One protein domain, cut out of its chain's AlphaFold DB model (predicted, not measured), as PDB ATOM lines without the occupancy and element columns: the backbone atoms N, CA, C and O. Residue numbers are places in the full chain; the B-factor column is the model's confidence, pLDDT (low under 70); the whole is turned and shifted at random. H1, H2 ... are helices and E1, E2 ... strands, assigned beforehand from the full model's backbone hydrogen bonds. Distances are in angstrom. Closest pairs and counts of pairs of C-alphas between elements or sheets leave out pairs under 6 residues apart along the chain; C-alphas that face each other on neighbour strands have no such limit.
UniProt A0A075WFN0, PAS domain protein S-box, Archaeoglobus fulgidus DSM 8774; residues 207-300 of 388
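AT A GLANCE: This is residues 207 to 300 of the 388 residues of the protein "PAS domain protein S-box" of Archaeoglobus fulgidus DSM 8774 (UniProt A0A075WFN0). Three helices lie side by side in an up-and-down bundle, and a small three-stranded sheet covers one side of it. H3, the longest helix, packs on E2 and E3, H2 sits over E1, and H1 packs on H2 and H3 away from the sheet, whose other face is bare. The 94 printed residues hold H1, H2, E1, E2, E3 and H3 in chain order; the sheet, E1 E3 E2, is antiparallel, and the class is mixed. The whole is compact, with a radius of gyration of the C-alphas of 12.4 A, and elongated, spanning 41 by 24 by 18 A.

IN THESE COORDINATES: Find C-alpha 207 at (-36.709, -21.582, 50.754); from there H1 runs 27.5 A to residue 225. H2, residues 229 to 239, covers 15.5 A. Next come E1, residues 246 to 248, 6.1 A; E2, residues 254 to 260, 19.5 A; and E3, residues 263 to 270, 21.2 A. H3, residues 275 to 300, runs 37.9 A to C-alpha 300 at (-7.629, 7.448, 43.092).

HOW THE PARTS SIT: H1 and H2 form a helical hairpin; their closest C-alphas, Ala 219 and Val 236, are 5.5 A apart. H1 touches H3 at a shallow tilt of 5 degrees, the same way, closest at C-alphas 223 and 291, 5.9 A. H3 is on the sheet, at a height over the sheet of 7.7 A; C-alphas 258 and 289 are its closest to E2, 5.0 A. For E1 and E3, look at N 246 and O 269, 2.8 A; for the hairpin E2 and E3, N 256 and O 268, 2.8 A. Every O i to N i+4 pair is within hydrogen-bond range in H1, H2 and H3.

THE WHOLE: The farthest C-alphas, 207 and 300, are 41.8 A apart. The printed part has no cut, no link is long, and no printed residue is under 70 in pLDDT.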
ATOM      1  N   TYR A 207     -38.027 -21.046  51.109       81.50
ATOM      2  CA  TYR A 207     -36.709 -21.582  50.754       81.50
ATOM      3  C   TYR A 207     -36.038 -20.781  49.637       81.50
ATOM      4  O   TYR A 207     -34.837 -20.520  49.709       81.50
ATOM      5  N   ARG A 208     -36.799 -20.348  48.625       83.38
ATOM      6  CA  ARG A 208     -36.276 -19.490  47.552       83.38
ATOM      7  C   ARG A 208     -35.756 -18.158  48.086       83.38
ATOM      8  O   ARG A 208     -34.678 -17.725  47.678       83.38
ATOM      9  N   LEU A 209     -36.487 -17.536  49.011       86.75
ATOM     10  CA  LEU A 209     -36.087 -16.270  49.617       86.75
ATOM     11  C   LEU A 209     -34.862 -16.433  50.528       86.75
ATOM     12  O   LEU A 209     -33.944 -15.618  50.455       86.75
ATOM     13  N   ASN A 210     -34.816 -17.491  51.342       86.75
ATOM     14  CA  ASN A 210     -33.659 -17.776  52.197       86.75
ATOM     15  C   ASN A 210     -32.397 -18.050  51.382       86.75
ATOM     16  O   ASN A 210     -31.354 -17.475  51.676       86.75
ATOM     17  N   ARG A 211     -32.498 -18.835  50.303       87.94
ATOM     18  CA  ARG A 211     -31.367 -19.064  49.398       87.94
ATOM     19  C   ARG A 211     -30.861 -17.756  48.788       87.94
ATOM     20  O   ARG A 211     -29.656 -17.539  48.713       87.94
ATOM     21  N   LEU A 212     -31.759 -16.851  48.388       91.75
ATOM     22  CA  LEU A 212     -31.356 -15.531  47.895       91.75
ATOM     23  C   LEU A 212     -30.639 -14.713  48.981       91.75
ATOM     24  O   LEU A 212     -29.644 -14.054  48.687       91.75
ATOM     25  N   LEU A 213     -31.130 -14.744  50.223       91.44
ATOM     26  CA  LEU A 213     -30.485 -14.069  51.351       91.44
ATOM     27  C   LEU A 213     -29.065 -14.593  51.586       91.44
ATOM     28  O   LEU A 213     -28.151 -13.784  51.713       91.44
ATOM     29  N   GLU A 214     -28.868 -15.910  51.576       91.88
ATOM     30  CA  GLU A 214     -27.545 -16.536  51.698       91.88
ATOM     31  C   GLU A 214     -26.596 -16.045  50.597       91.88
ATOM     32  O   GLU A 214     -25.509 -15.548  50.890       91.88
ATOM     33  N   ARG A 215     -27.042 -16.052  49.334       94.31
ATOM     34  CA  ARG A 215     -26.248 -15.519  48.212       94.31
ATOM     35  C   ARG A 215     -25.936 -14.030  48.349       94.31
ATOM     36  O   ARG A 215     -24.855 -13.586  47.974       94.31
ATOM     37  N   ILE A 216     -26.860 -13.234  48.881       92.62
ATOM     38  CA  ILE A 216     -26.634 -11.803  49.135       92.62
ATOM     39  C   ILE A 216     -25.579 -11.593  50.221       92.62
ATOM     40  O   ILE A 216     -24.772 -10.667  50.106       92.62
ATOM     41  N   VAL A 217     -25.576 -12.431  51.259       92.00
ATOM     42  CA  VAL A 217     -24.553 -12.402  52.309       92.00
ATOM     43  C   VAL A 217     -23.193 -12.758  51.714       92.00
ATOM     44  O   VAL A 217     -22.266 -11.963  51.847       92.00
ATOM     45  N   GLU A 218     -23.094 -13.857  50.961       93.62
ATOM     46  CA  GLU A 218     -21.866 -14.257  50.255       93.62
ATOM     47  C   GLU A 218     -21.340 -13.138  49.339       93.62
ATOM     48  O   GLU A 218     -20.156 -12.794  49.366       93.62
ATOM     49  N   ALA A 219     -22.228 -12.513  48.559       92.75
ATOM     50  CA  ALA A 219     -21.873 -11.398  47.689       92.75
ATOM     51  C   ALA A 219     -21.375 -10.188  48.493       92.75
ATOM     52  O   ALA A 219     -20.389  -9.558  48.114       92.75
ATOM     53  N   SER A 220     -22.018  -9.874  49.619       91.44
ATOM     54  CA  SER A 220     -21.611  -8.767  50.493       91.44
ATOM     55  C   SER A 220     -20.241  -9.021  51.134       91.44
ATOM     56  O   SER A 220     -19.436  -8.101  51.250       91.44
ATOM     57  N   GLU A 221     -19.925 -10.264  51.498       91.75
ATOM     58  CA  GLU A 221     -18.592 -10.625  51.987       91.75
ATOM     59  C   GLU A 221     -17.518 -10.504  50.903       91.75
ATOM     60  O   GLU A 221     -16.423  -9.997  51.168       91.75
ATOM     61  N   ALA A 222     -17.820 -10.937  49.675       90.38
ATOM     62  CA  ALA A 222     -16.925 -10.754  48.536       90.38
ATOM     63  C   ALA A 222     -16.646  -9.263  48.285       90.38
ATOM     64  O   ALA A 222     -15.505  -8.889  47.998       90.38
ATOM     65  N   MET A 223     -17.655  -8.406  48.484       89.88
ATOM     66  CA  MET A 223     -17.515  -6.958  48.333       89.88
ATOM     67  C   MET A 223     -16.533  -6.309  49.303       89.88
ATOM     68  O   MET A 223     -15.893  -5.323  48.953       89.88
ATOM     69  N   ILE A 224     -16.384  -6.867  50.502       87.88
ATOM     70  CA  ILE A 224     -15.447  -6.359  51.508       87.88
ATOM     71  C   ILE A 224     -14.006  -6.779  51.179       87.88
ATOM     72  O   ILE A 224     -13.058  -6.057  51.481       87.88
ATOM     73  N   LYS A 225     -13.823  -7.956  50.568       86.69
ATOM     74  CA  LYS A 225     -12.498  -8.556  50.339       86.69
ATOM     75  C   LYS A 225     -11.836  -8.082  49.043       86.69
ATOM     76  O   LYS A 225     -10.609  -8.024  48.966       86.69
ATOM     77  N   LEU A 226     -12.619  -7.792  48.006       86.25
ATOM     78  CA  LEU A 226     -12.099  -7.526  46.666       86.25
ATOM     79  C   LEU A 226     -11.807  -6.038  46.446       86.25
ATOM     80  O   LEU A 226     -12.695  -5.198  46.507       86.25
ATOM     81  N   ARG A 227     -10.557  -5.728  46.083       82.50
ATOM     82  CA  ARG A 227     -10.093  -4.365  45.751       82.50
ATOM     83  C   ARG A 227     -10.113  -4.042  44.254       82.50
ATOM     84  O   ARG A 227      -9.498  -3.084  43.811       82.50
ATOM     85  N   SER A 228     -10.764  -4.873  43.445       89.75
ATOM     86  CA  SER A 228     -10.795  -4.719  41.988       89.75
ATOM     87  C   SER A 228     -12.229  -4.717  41.495       89.75
ATOM     88  O   SER A 228     -12.970  -5.664  41.756       89.75
ATOM     89  N   LYS A 229     -12.592  -3.681  40.730       90.06
ATOM     90  CA  LYS A 229     -13.924  -3.524  40.138       90.06
ATOM     91  C   LYS A 229     -14.330  -4.734  39.289       90.06
ATOM     92  O   LYS A 229     -15.432  -5.241  39.463       90.06
ATOM     93  N   SER A 230     -13.449  -5.214  38.411       90.69
ATOM     94  CA  SER A 230     -13.754  -6.346  37.526       90.69
ATOM     95  C   SER A 230     -13.974  -7.634  38.317       90.69
ATOM     96  O   SER A 230     -15.006  -8.276  38.160       90.69
ATOM     97  N   LYS A 231     -13.069  -7.951  39.256       92.44
ATOM     98  CA  LYS A 231     -13.191  -9.150  40.103       92.44
ATOM     99  C   LYS A 231     -14.439  -9.112  40.984       92.44
ATOM    100  O   LYS A 231     -15.056 -10.142  41.218       92.44
ATOM    101  N   LEU A 232     -14.799  -7.927  41.486       92.75
ATOM    102  CA  LEU A 232     -16.009  -7.712  42.275       92.75
ATOM    103  C   LEU A 232     -17.258  -8.072  41.469       92.75
ATOM    104  O   LEU A 232     -18.100  -8.828  41.946       92.75
ATOM    105  N   ILE A 233     -17.352  -7.542  40.248       94.00
ATOM    106  CA  ILE A 233     -18.472  -7.798  39.343       94.00
ATOM    107  C   ILE A 233     -18.545  -9.291  39.011       94.00
ATOM    108  O   ILE A 233     -19.577  -9.903  39.263       94.00
ATOM    109  N   GLU A 234     -17.442  -9.888  38.556       94.44
ATOM    110  CA  GLU A 234     -17.368 -11.319  38.230       94.44
ATOM    111  C   GLU A 234     -17.776 -12.204  39.417       94.44
ATOM    112  O   GLU A 234     -18.530 -13.165  39.259       94.44
ATOM    113  N   SER A 235     -17.330 -11.864  40.630       93.94
ATOM    114  CA  SER A 235     -17.690 -12.609  41.835       93.94
ATOM    115  C   SER A 235     -19.183 -12.510  42.143       93.94
ATOM    116  O   SER A 235     -19.794 -13.519  42.484       93.94
ATOM    117  N   VAL A 236     -19.783 -11.322  42.031       94.25
ATOM    118  CA  VAL A 236     -21.221 -11.132  42.281       94.25
ATOM    119  C   VAL A 236     -22.056 -11.880  41.240       94.25
ATOM    120  O   VAL A 236     -23.024 -12.546  41.604       94.25
ATOM    121  N   GLU A 237     -21.664 -11.822  39.967       95.00
ATOM    122  CA  GLU A 237     -22.317 -12.571  38.887       95.00
ATOM    123  C   GLU A 237     -22.222 -14.084  39.103       95.00
ATOM    124  O   GLU A 237     -23.213 -14.797  38.947       95.00
ATOM    125  N   SER A 238     -21.056 -14.578  39.529       94.94
ATOM    126  CA  SER A 238     -20.857 -15.996  39.833       94.94
ATOM    127  C   SER A 238     -21.732 -16.461  41.001       94.94
ATOM    128  O   SER A 238     -22.378 -17.507  40.906       94.94
ATOM    129  N   ILE A 239     -21.782 -15.690  42.093       94.19
ATOM    130  CA  ILE A 239     -22.561 -16.019  43.300       94.19
ATOM    131  C   ILE A 239     -24.066 -16.039  42.996       94.19
ATOM    132  O   ILE A 239     -24.800 -16.888  43.498       94.19
ATOM    133  N   LEU A 240     -24.533 -15.140  42.127       93.69
ATOM    134  CA  LEU A 240     -25.939 -15.031  41.732       93.69
ATOM    135  C   LEU A 240     -26.257 -15.697  40.385       93.69
ATOM    136  O   LEU A 240     -27.288 -15.407  39.767       93.69
ATOM    137  N   SER A 241     -25.412 -16.627  39.940       91.69
ATOM    138  CA  SER A 241     -25.599 -17.366  38.686       91.69
ATOM    139  C   SER A 241     -26.910 -18.162  38.659       91.69
ATOM    140  O   SER A 241     -27.586 -18.187  37.630       91.69
ATOM    141  N   ASP A 242     -27.339 -18.690  39.813       87.12
ATOM    142  CA  ASP A 242     -28.638 -19.353  40.022       87.12
ATOM    143  C   ASP A 242     -29.836 -18.462  39.621       87.12
ATOM    144  O   ASP A 242     -30.884 -18.956  39.204       87.12
ATOM    145  N   TYR A 243     -29.671 -17.136  39.697       87.94
ATOM    146  CA  TYR A 243     -30.681 -16.135  39.336       87.94
ATOM    147  C   TYR A 243     -30.435 -15.522  37.947       87.94
ATOM    148  O   TYR A 243     -31.114 -14.570  37.549       87.94
ATOM    149  N   SER A 244     -29.478 -16.073  37.188       91.56
ATOM    150  CA  SER A 244     -29.009 -15.526  35.909       91.56
ATOM    151  C   SER A 244     -28.612 -14.050  36.024       91.56
ATOM    152  O   SER A 244     -28.911 -13.255  35.131       91.56
ATOM    153  N   ALA A 245     -28.010 -13.672  37.156       92.81
ATOM    154  CA  ALA A 245     -27.664 -12.289  37.424       92.81
ATOM    155  C   ALA A 245     -26.467 -11.830  36.585       92.81
ATOM    156  O   ALA A 245     -25.491 -12.565  36.435       92.81
ATOM    157  N   ARG A 246     -26.539 -10.601  36.066       95.25
ATOM    158  CA  ARG A 246     -25.455  -9.923  35.346       95.25
ATOM    159  C   ARG A 246     -25.380  -8.451  35.714       95.25
ATOM    160  O   ARG A 246     -26.410  -7.830  35.966       95.25
ATOM    161  N   VAL A 247     -24.185  -7.881  35.706       94.88
ATOM    162  CA  VAL A 247     -23.960  -6.444  35.850       94.88
ATOM    163  C   VAL A 247     -23.706  -5.859  34.469       94.88
ATOM    164  O   VAL A 247     -22.707  -6.157  33.823       94.88
ATOM    165  N   LEU A 248     -24.631  -5.024  34.004       94.50
ATOM    166  CA  LEU A 248     -24.624  -4.486  32.647       94.50
ATOM    167  C   LEU A 248     -24.709  -2.961  32.663       94.50
ATOM    168  O   LEU A 248     -25.347  -2.365  33.528       94.50
ATOM    169  N   ASP A 249     -24.149  -2.312  31.643       93.62
ATOM    170  CA  ASP A 249     -24.270  -0.856  31.474       93.62
ATOM    171  C   ASP A 249     -25.689  -0.416  31.079       93.62
ATOM    172  O   ASP A 249     -26.051   0.758  31.187       93.62
ATOM    173  N   ARG A 250     -26.511  -1.359  30.608       92.75
ATOM    174  CA  ARG A 250     -27.889  -1.127  30.170       92.75
ATOM    175  C   ARG A 250     -28.843  -2.053  30.922       92.75
ATOM    176  O   ARG A 250     -28.478  -3.195  31.193       92.75
ATOM    177  N   PRO A 251     -30.060  -1.587  31.245       94.50
ATOM    178  CA  PRO A 251     -31.039  -2.421  31.922       94.50
ATOM    179  C   PRO A 251     -31.539  -3.529  30.986       94.50
ATOM    180  O   PRO A 251     -31.935  -3.260  29.852       94.50
ATOM    181  N   GLU A 252     -31.569  -4.761  31.488       92.38
ATOM    182  CA  GLU A 252     -32.123  -5.935  30.813       92.38
ATOM    183  C   GLU A 252     -32.963  -6.743  31.814       92.38
ATOM    184  O   GLU A 252     -32.569  -6.911  32.969       92.38
ATOM    185  N   GLY A 253     -34.138  -7.223  31.396       90.00
ATOM    186  CA  GLY A 253     -35.039  -7.978  32.272       90.00
ATOM    187  C   GLY A 253     -35.460  -7.189  33.519       90.00
ATOM    188  O   GLY A 253     -35.905  -6.041  33.427       90.00
ATOM    189  N   VAL A 254     -35.342  -7.810  34.696       93.50
ATOM    190  CA  VAL A 254     -35.538  -7.118  35.974       93.50
ATOM    191  C   VAL A 254     -34.214  -6.479  36.387       93.50
ATOM    192  O   VAL A 254     -33.307  -7.162  36.855       93.50
ATOM    193  N   ALA A 255     -34.122  -5.162  36.222       95.62
ATOM    194  CA  ALA A 255     -32.899  -4.403  36.447       95.62
ATOM    195  C   ALA A 255     -32.981  -3.499  37.686       95.62
ATOM    196  O   ALA A 255     -33.966  -2.786  37.906       95.62
ATOM    197  N   PHE A 256     -31.902  -3.478  38.465       96.69
ATOM    198  CA  PHE A 256     -31.716  -2.625  39.635       96.69
ATOM    199  C   PHE A 256     -30.514  -1.722  39.407       96.69
ATOM    200  O   PHE A 256     -29.397  -2.196  39.216       96.69
ATOM    201  N   LYS A 257     -30.739  -0.410  39.418       96.50
ATOM    202  CA  LYS A 257     -29.674   0.565  39.194       96.50
ATOM    203  C   LYS A 257     -28.642   0.502  40.323       96.50
ATOM    204  O   LYS A 257     -29.007   0.532  41.499       96.50
ATOM    205  N   ILE A 258     -27.372   0.431  39.946       97.00
ATOM    206  CA  ILE A 258     -26.226   0.473  40.851       97.00
ATOM    207  C   ILE A 258     -25.758   1.928  40.861       97.00
ATOM    208  O   ILE A 258     -25.035   2.359  39.964       97.00
ATOM    209  N   GLU A 259     -26.234   2.717  41.824       94.56
ATOM    210  CA  GLU A 259     -25.929   4.148  41.901       94.56
ATOM    211  C   GLU A 259     -25.513   4.592  43.303       94.56
ATOM    212  O   GLU A 259     -26.062   4.132  44.306       94.56
ATOM    213  N   PHE A 260     -24.554   5.515  43.351       93.31
ATOM    214  CA  PHE A 260     -24.093   6.178  44.567       93.31
ATOM    215  C   PHE A 260     -23.841   7.658  44.256       93.31
ATOM    216  O   PHE A 260     -23.161   7.960  43.280       93.31
ATOM    217  N   ASP A 261     -24.421   8.576  45.035       88.50
ATOM    218  CA  ASP A 261     -24.290  10.035  44.858       88.50
ATOM    219  C   ASP A 261     -24.392  10.516  43.395       88.50
ATOM    220  O   ASP A 261     -23.598  11.320  42.912       88.50
ATOM    221  N   SER A 262     -25.411  10.035  42.672       87.75
ATOM    222  CA  SER A 262     -25.689  10.350  41.253       87.75
ATOM    223  C   SER A 262     -24.725   9.745  40.224       87.75
ATOM    224  O   SER A 262     -24.952   9.891  39.022       87.75
ATOM    225  N   ILE A 263     -23.697   9.018  40.661       90.69
ATOM    226  CA  ILE A 263     -22.822   8.233  39.790       90.69
ATOM    227  C   ILE A 263     -23.477   6.874  39.548       90.69
ATOM    228  O   ILE A 263     -23.824   6.155  40.485       90.69
ATOM    229  N   SER A 264     -23.655   6.528  38.274       93.31
ATOM    230  CA  SER A 264     -24.188   5.235  37.853       93.31
ATOM    231  C   SER A 264     -23.043   4.288  37.518       93.31
ATOM    232  O   SER A 264     -22.233   4.580  36.642       93.31
ATOM    233  N   TYR A 265     -23.024   3.132  38.171       93.75
ATOM    234  CA  TYR A 265     -22.077   2.044  37.925       93.75
ATOM    235  C   TYR A 265     -22.664   0.923  37.055       93.75
ATOM    236  O   TYR A 265     -22.006  -0.091  36.848       93.75
ATOM    237  N   GLY A 266     -23.891   1.110  36.560       95.44
ATOM    238  CA  GLY A 266     -24.605   0.159  35.713       95.44
ATOM    239  C   GLY A 266     -25.877  -0.352  36.382       95.44
ATOM    240  O   GLY A 266     -26.486   0.325  37.216       95.44
ATOM    241  N   TYR A 267     -26.282  -1.555  36.000       97.31
ATOM    242  CA  TYR A 267     -27.495  -2.217  36.452       97.31
ATOM    243  C   TYR A 267     -27.185  -3.659  36.836       97.31
ATOM    244  O   TYR A 267     -26.556  -4.383  36.073       97.31
ATOM    245  N   LEU A 268     -27.676  -4.083  37.998       97.12
ATOM    246  CA  LEU A 268     -27.787  -5.491  38.348       97.12
ATOM    247  C   LEU A 268     -29.058  -6.031  37.686       97.12
ATOM    248  O   LEU A 268     -30.164  -5.653  38.070       97.12
ATOM    249  N   CYS A 269     -28.899  -6.881  36.685       96.38
ATOM    250  CA  CYS A 269     -29.963  -7.447  35.869       96.38
ATOM    251  C   CYS A 269     -30.168  -8.916  36.235       96.38
ATOM    252  O   CYS A 269     -29.205  -9.671  36.297       96.38
ATOM    253  N   VAL A 270     -31.415  -9.333  36.454       95.06
ATOM    254  CA  VAL A 270     -31.791 -10.740  36.664       95.06
ATOM    255  C   VAL A 270     -32.933 -11.125  35.729       95.06
ATOM    256  O   VAL A 270     -33.734 -10.278  35.318       95.06
ATOM    257  N   LYS A 271     -33.039 -12.418  35.403       91.50
ATOM    258  CA  LYS A 271     -34.048 -12.906  34.448       91.50
ATOM    259  C   LYS A 271     -35.472 -12.706  34.966       91.50
ATOM    260  O   LYS A 271     -36.309 -12.172  34.250       91.50
ATOM    261  N   ASN A 272     -35.728 -13.122  36.205       87.44
ATOM    262  CA  ASN A 272     -37.016 -13.009  36.882       87.44
ATOM    263  C   ASN A 272     -36.784 -12.755  38.374       87.44
ATOM    264  O   ASN A 272     -35.859 -13.318  38.950       87.44
ATOM    265  N   ALA A 273     -37.638 -11.932  38.982       88.19
ATOM    266  CA  ALA A 273     -37.681 -11.745  40.428       88.19
ATOM    267  C   ALA A 273     -39.089 -11.328  40.869       88.19
ATOM    268  O   ALA A 273     -39.696 -10.431  40.258       88.19
ATOM    269  N   ASP A 274     -39.590 -11.957  41.927       86.62
ATOM    270  CA  ASP A 274     -40.851 -11.601  42.573       86.62
ATOM    271  C   ASP A 274     -40.737 -10.307  43.407       86.62
ATOM    272  O   ASP A 274     -39.709  -9.625  43.423       86.62
ATOM    273  N   TYR A 275     -41.821  -9.907  44.077       85.00
ATOM    274  CA  TYR A 275     -41.838  -8.673  44.866       85.00
ATOM    275  C   TYR A 275     -40.854  -8.686  46.051       85.00
ATOM    276  O   TYR A 275     -40.219  -7.663  46.330       85.00
ATOM    277  N   ALA A 276     -40.721  -9.816  46.749       83.00
ATOM    278  CA  ALA A 276     -39.837  -9.950  47.900       83.00
ATOM    279  C   ALA A 276     -38.368 -10.009  47.454       83.00
ATOM    280  O   ALA A 276     -37.545  -9.233  47.952       83.00
ATOM    281  N   GLU A 277     -38.063 -10.823  46.442       90.38
ATOM    282  CA  GLU A 277     -36.746 -10.937  45.808       90.38
ATOM    283  C   GLU A 277     -36.274  -9.568  45.286       90.38
ATOM    284  O   GLU A 277     -35.140  -9.153  45.540       90.38
ATOM    285  N   ARG A 278     -37.162  -8.786  44.653       93.00
ATOM    286  CA  ARG A 278     -36.851  -7.423  44.178       93.00
ATOM    287  C   ARG A 278     -36.385  -6.486  45.286       93.00
ATOM    288  O   ARG A 278     -35.509  -5.655  45.044       93.00
ATOM    289  N   ARG A 279     -36.961  -6.564  46.490       91.88
ATOM    290  CA  ARG A 279     -36.531  -5.711  47.614       91.88
ATOM    291  C   ARG A 279     -35.116  -6.061  48.066       91.88
ATOM    292  O   ARG A 279     -34.330  -5.155  48.351       91.88
ATOM    293  N   LEU A 280     -34.794  -7.350  48.101       92.94
ATOM    294  CA  LEU A 280     -33.472  -7.837  48.481       92.94
ATOM    295  C   LEU A 280     -32.418  -7.481  47.427       92.94
ATOM    296  O   LEU A 280     -31.417  -6.848  47.755       92.94
ATOM    297  N   LEU A 281     -32.690  -7.757  46.151       95.25
ATOM    298  CA  LEU A 281     -31.792  -7.426  45.039       95.25
ATOM    299  C   LEU A 281     -31.558  -5.917  44.900       95.25
ATOM    300  O   LEU A 281     -30.438  -5.483  44.642       95.25
ATOM    301  N   LYS A 282     -32.580  -5.088  45.156       95.00
ATOM    302  CA  LYS A 282     -32.415  -3.627  45.216       95.00
ATOM    303  C   LYS A 282     -31.469  -3.196  46.338       95.00
ATOM    304  O   LYS A 282     -30.745  -2.216  46.183       95.00
ATOM    305  N   THR A 283     -31.497  -3.891  47.472       94.62
ATOM    306  CA  THR A 283     -30.585  -3.617  48.592       94.62
ATOM    307  C   THR A 283     -29.163  -4.023  48.222       94.62
ATOM    308  O   THR A 283     -28.243  -3.228  48.391       94.62
ATOM    309  N   LEU A 284     -28.994  -5.197  47.610       95.31
ATOM    310  CA  LEU A 284     -27.701  -5.640  47.099       95.31
ATOM    311  C   LEU A 284     -27.119  -4.662  46.069       95.31
ATOM    312  O   LEU A 284     -25.946  -4.323  46.163       95.31
ATOM    313  N   ALA A 285     -27.922  -4.161  45.126       96.44
ATOM    314  CA  ALA A 285     -27.462  -3.198  44.123       96.44
ATOM    315  C   ALA A 285     -26.910  -1.906  44.754       96.44
ATOM    316  O   ALA A 285     -25.924  -1.354  44.273       96.44
ATOM    317  N   LYS A 286     -27.497  -1.450  45.869       94.75
ATOM    318  CA  LYS A 286     -26.968  -0.314  46.641       94.75
ATOM    319  C   LYS A 286     -25.652  -0.650  47.341       94.75
ATOM    320  O   LYS A 286     -24.725   0.153  47.291       94.75
ATOM    321  N   ASN A 287     -25.559  -1.824  47.964       94.69
ATOM    322  CA  ASN A 287     -24.323  -2.275  48.611       94.69
ATOM    323  C   ASN A 287     -23.188  -2.411  47.587       94.69
ATOM    324  O   ASN A 287     -22.072  -1.965  47.836       94.69
ATOM    325  N   LEU A 288     -23.503  -2.940  46.403       94.88
ATOM    326  CA  LEU A 288     -22.576  -3.032  45.283       94.88
ATOM    327  C   LEU A 288     -22.116  -1.646  44.814       94.88
ATOM    328  O   LEU A 288     -20.931  -1.456  44.564       94.88
ATOM    329  N   ALA A 289     -23.020  -0.662  44.746       95.75
ATOM    330  CA  ALA A 289     -22.658   0.712  44.400       95.75
ATOM    331  C   ALA A 289     -21.672   1.316  45.411       95.75
ATOM    332  O   ALA A 289     -20.676   1.920  45.014       95.75
ATOM    333  N   PHE A 290     -21.913   1.098  46.707       94.19
ATOM    334  CA  PHE A 290     -21.006   1.530  47.768       94.19
ATOM    335  C   PHE A 290     -19.629   0.858  47.658       94.19
ATOM    336  O   PHE A 290     -18.607   1.537  47.715       94.19
ATOM    337  N   ALA A 291     -19.590  -0.459  47.437       94.00
ATOM    338  CA  ALA A 291     -18.341  -1.203  47.290       94.00
ATOM    339  C   ALA A 291     -17.531  -0.746  46.066       94.00
ATOM    340  O   ALA A 291     -16.326  -0.523  46.160       94.00
ATOM    341  N   LEU A 292     -18.194  -0.541  44.924       93.69
ATOM    342  CA  LEU A 292     -17.557  -0.034  43.708       93.69
ATOM    343  C   LEU A 292     -16.976   1.367  43.902       93.69
ATOM    344  O   LEU A 292     -15.858   1.630  43.458       93.69
ATOM    345  N   LYS A 293     -17.711   2.240  44.595       94.00
ATOM    346  CA  LYS A 293     -17.240   3.577  44.953       94.00
ATOM    347  C   LYS A 293     -16.009   3.519  45.859       94.00
ATOM    348  O   LYS A 293     -15.040   4.219  45.591       94.00
ATOM    349  N   ALA A 294     -16.020   2.659  46.877       91.81
ATOM    350  CA  ALA A 294     -14.886   2.490  47.785       91.81
ATOM    351  C   ALA A 294     -13.622   2.012  47.050       91.81
ATOM    352  O   ALA A 294     -12.543   2.557  47.267       91.81
ATOM    353  N   VAL A 295     -13.760   1.049  46.133       91.00
ATOM    354  CA  VAL A 295     -12.649   0.587  45.284       91.00
ATOM    355  C   VAL A 295     -12.111   1.719  44.405       91.00
ATOM    356  O   VAL A 295     -10.902   1.886  44.278       91.00
ATOM    357  N   GLU A 296     -12.994   2.508  43.797       89.81
ATOM    358  CA  GLU A 296     -12.599   3.637  42.953       89.81
ATOM    359  C   GLU A 296     -11.872   4.736  43.744       89.81
ATOM    360  O   GLU A 296     -10.879   5.285  43.265       89.81
ATOM    361  N   ASP A 297     -12.343   5.050  44.950       90.19
ATOM    362  CA  ASP A 297     -11.720   6.052  45.814       90.19
ATOM    363  C   ASP A 297     -10.338   5.612  46.299       90.19
ATOM    364  O   ASP A 297      -9.419   6.434  46.330       90.19
ATOM    365  N   GLU A 298     -10.162   4.324  46.602       88.00
ATOM    366  CA  GLU A 298      -8.855   3.775  46.963       88.00
ATOM    367  C   GLU A 298      -7.870   3.869  45.791       88.00
ATOM    368  O   GLU A 298      -6.772   4.395  45.954       88.00
ATOM    369  N   LEU A 299      -8.286   3.489  44.577       86.44
ATOM    370  CA  LEU A 299      -7.441   3.604  43.380       86.44
ATOM    371  C   LEU A 299      -7.026   5.058  43.100       86.44
ATOM    372  O   LEU A 299      -5.866   5.333  42.791       86.44
ATOM    373  N   ARG A 300      -7.952   6.016  43.243       88.06
ATOM    374  CA  ARG A 300      -7.629   7.448  43.092       88.06
ATOM    375  C   ARG A 300      -6.657   7.927  44.164       88.06
ATOM    376  O   ARG A 300      -5.790   8.753  43.877       88.06
TER     377      ARG A 300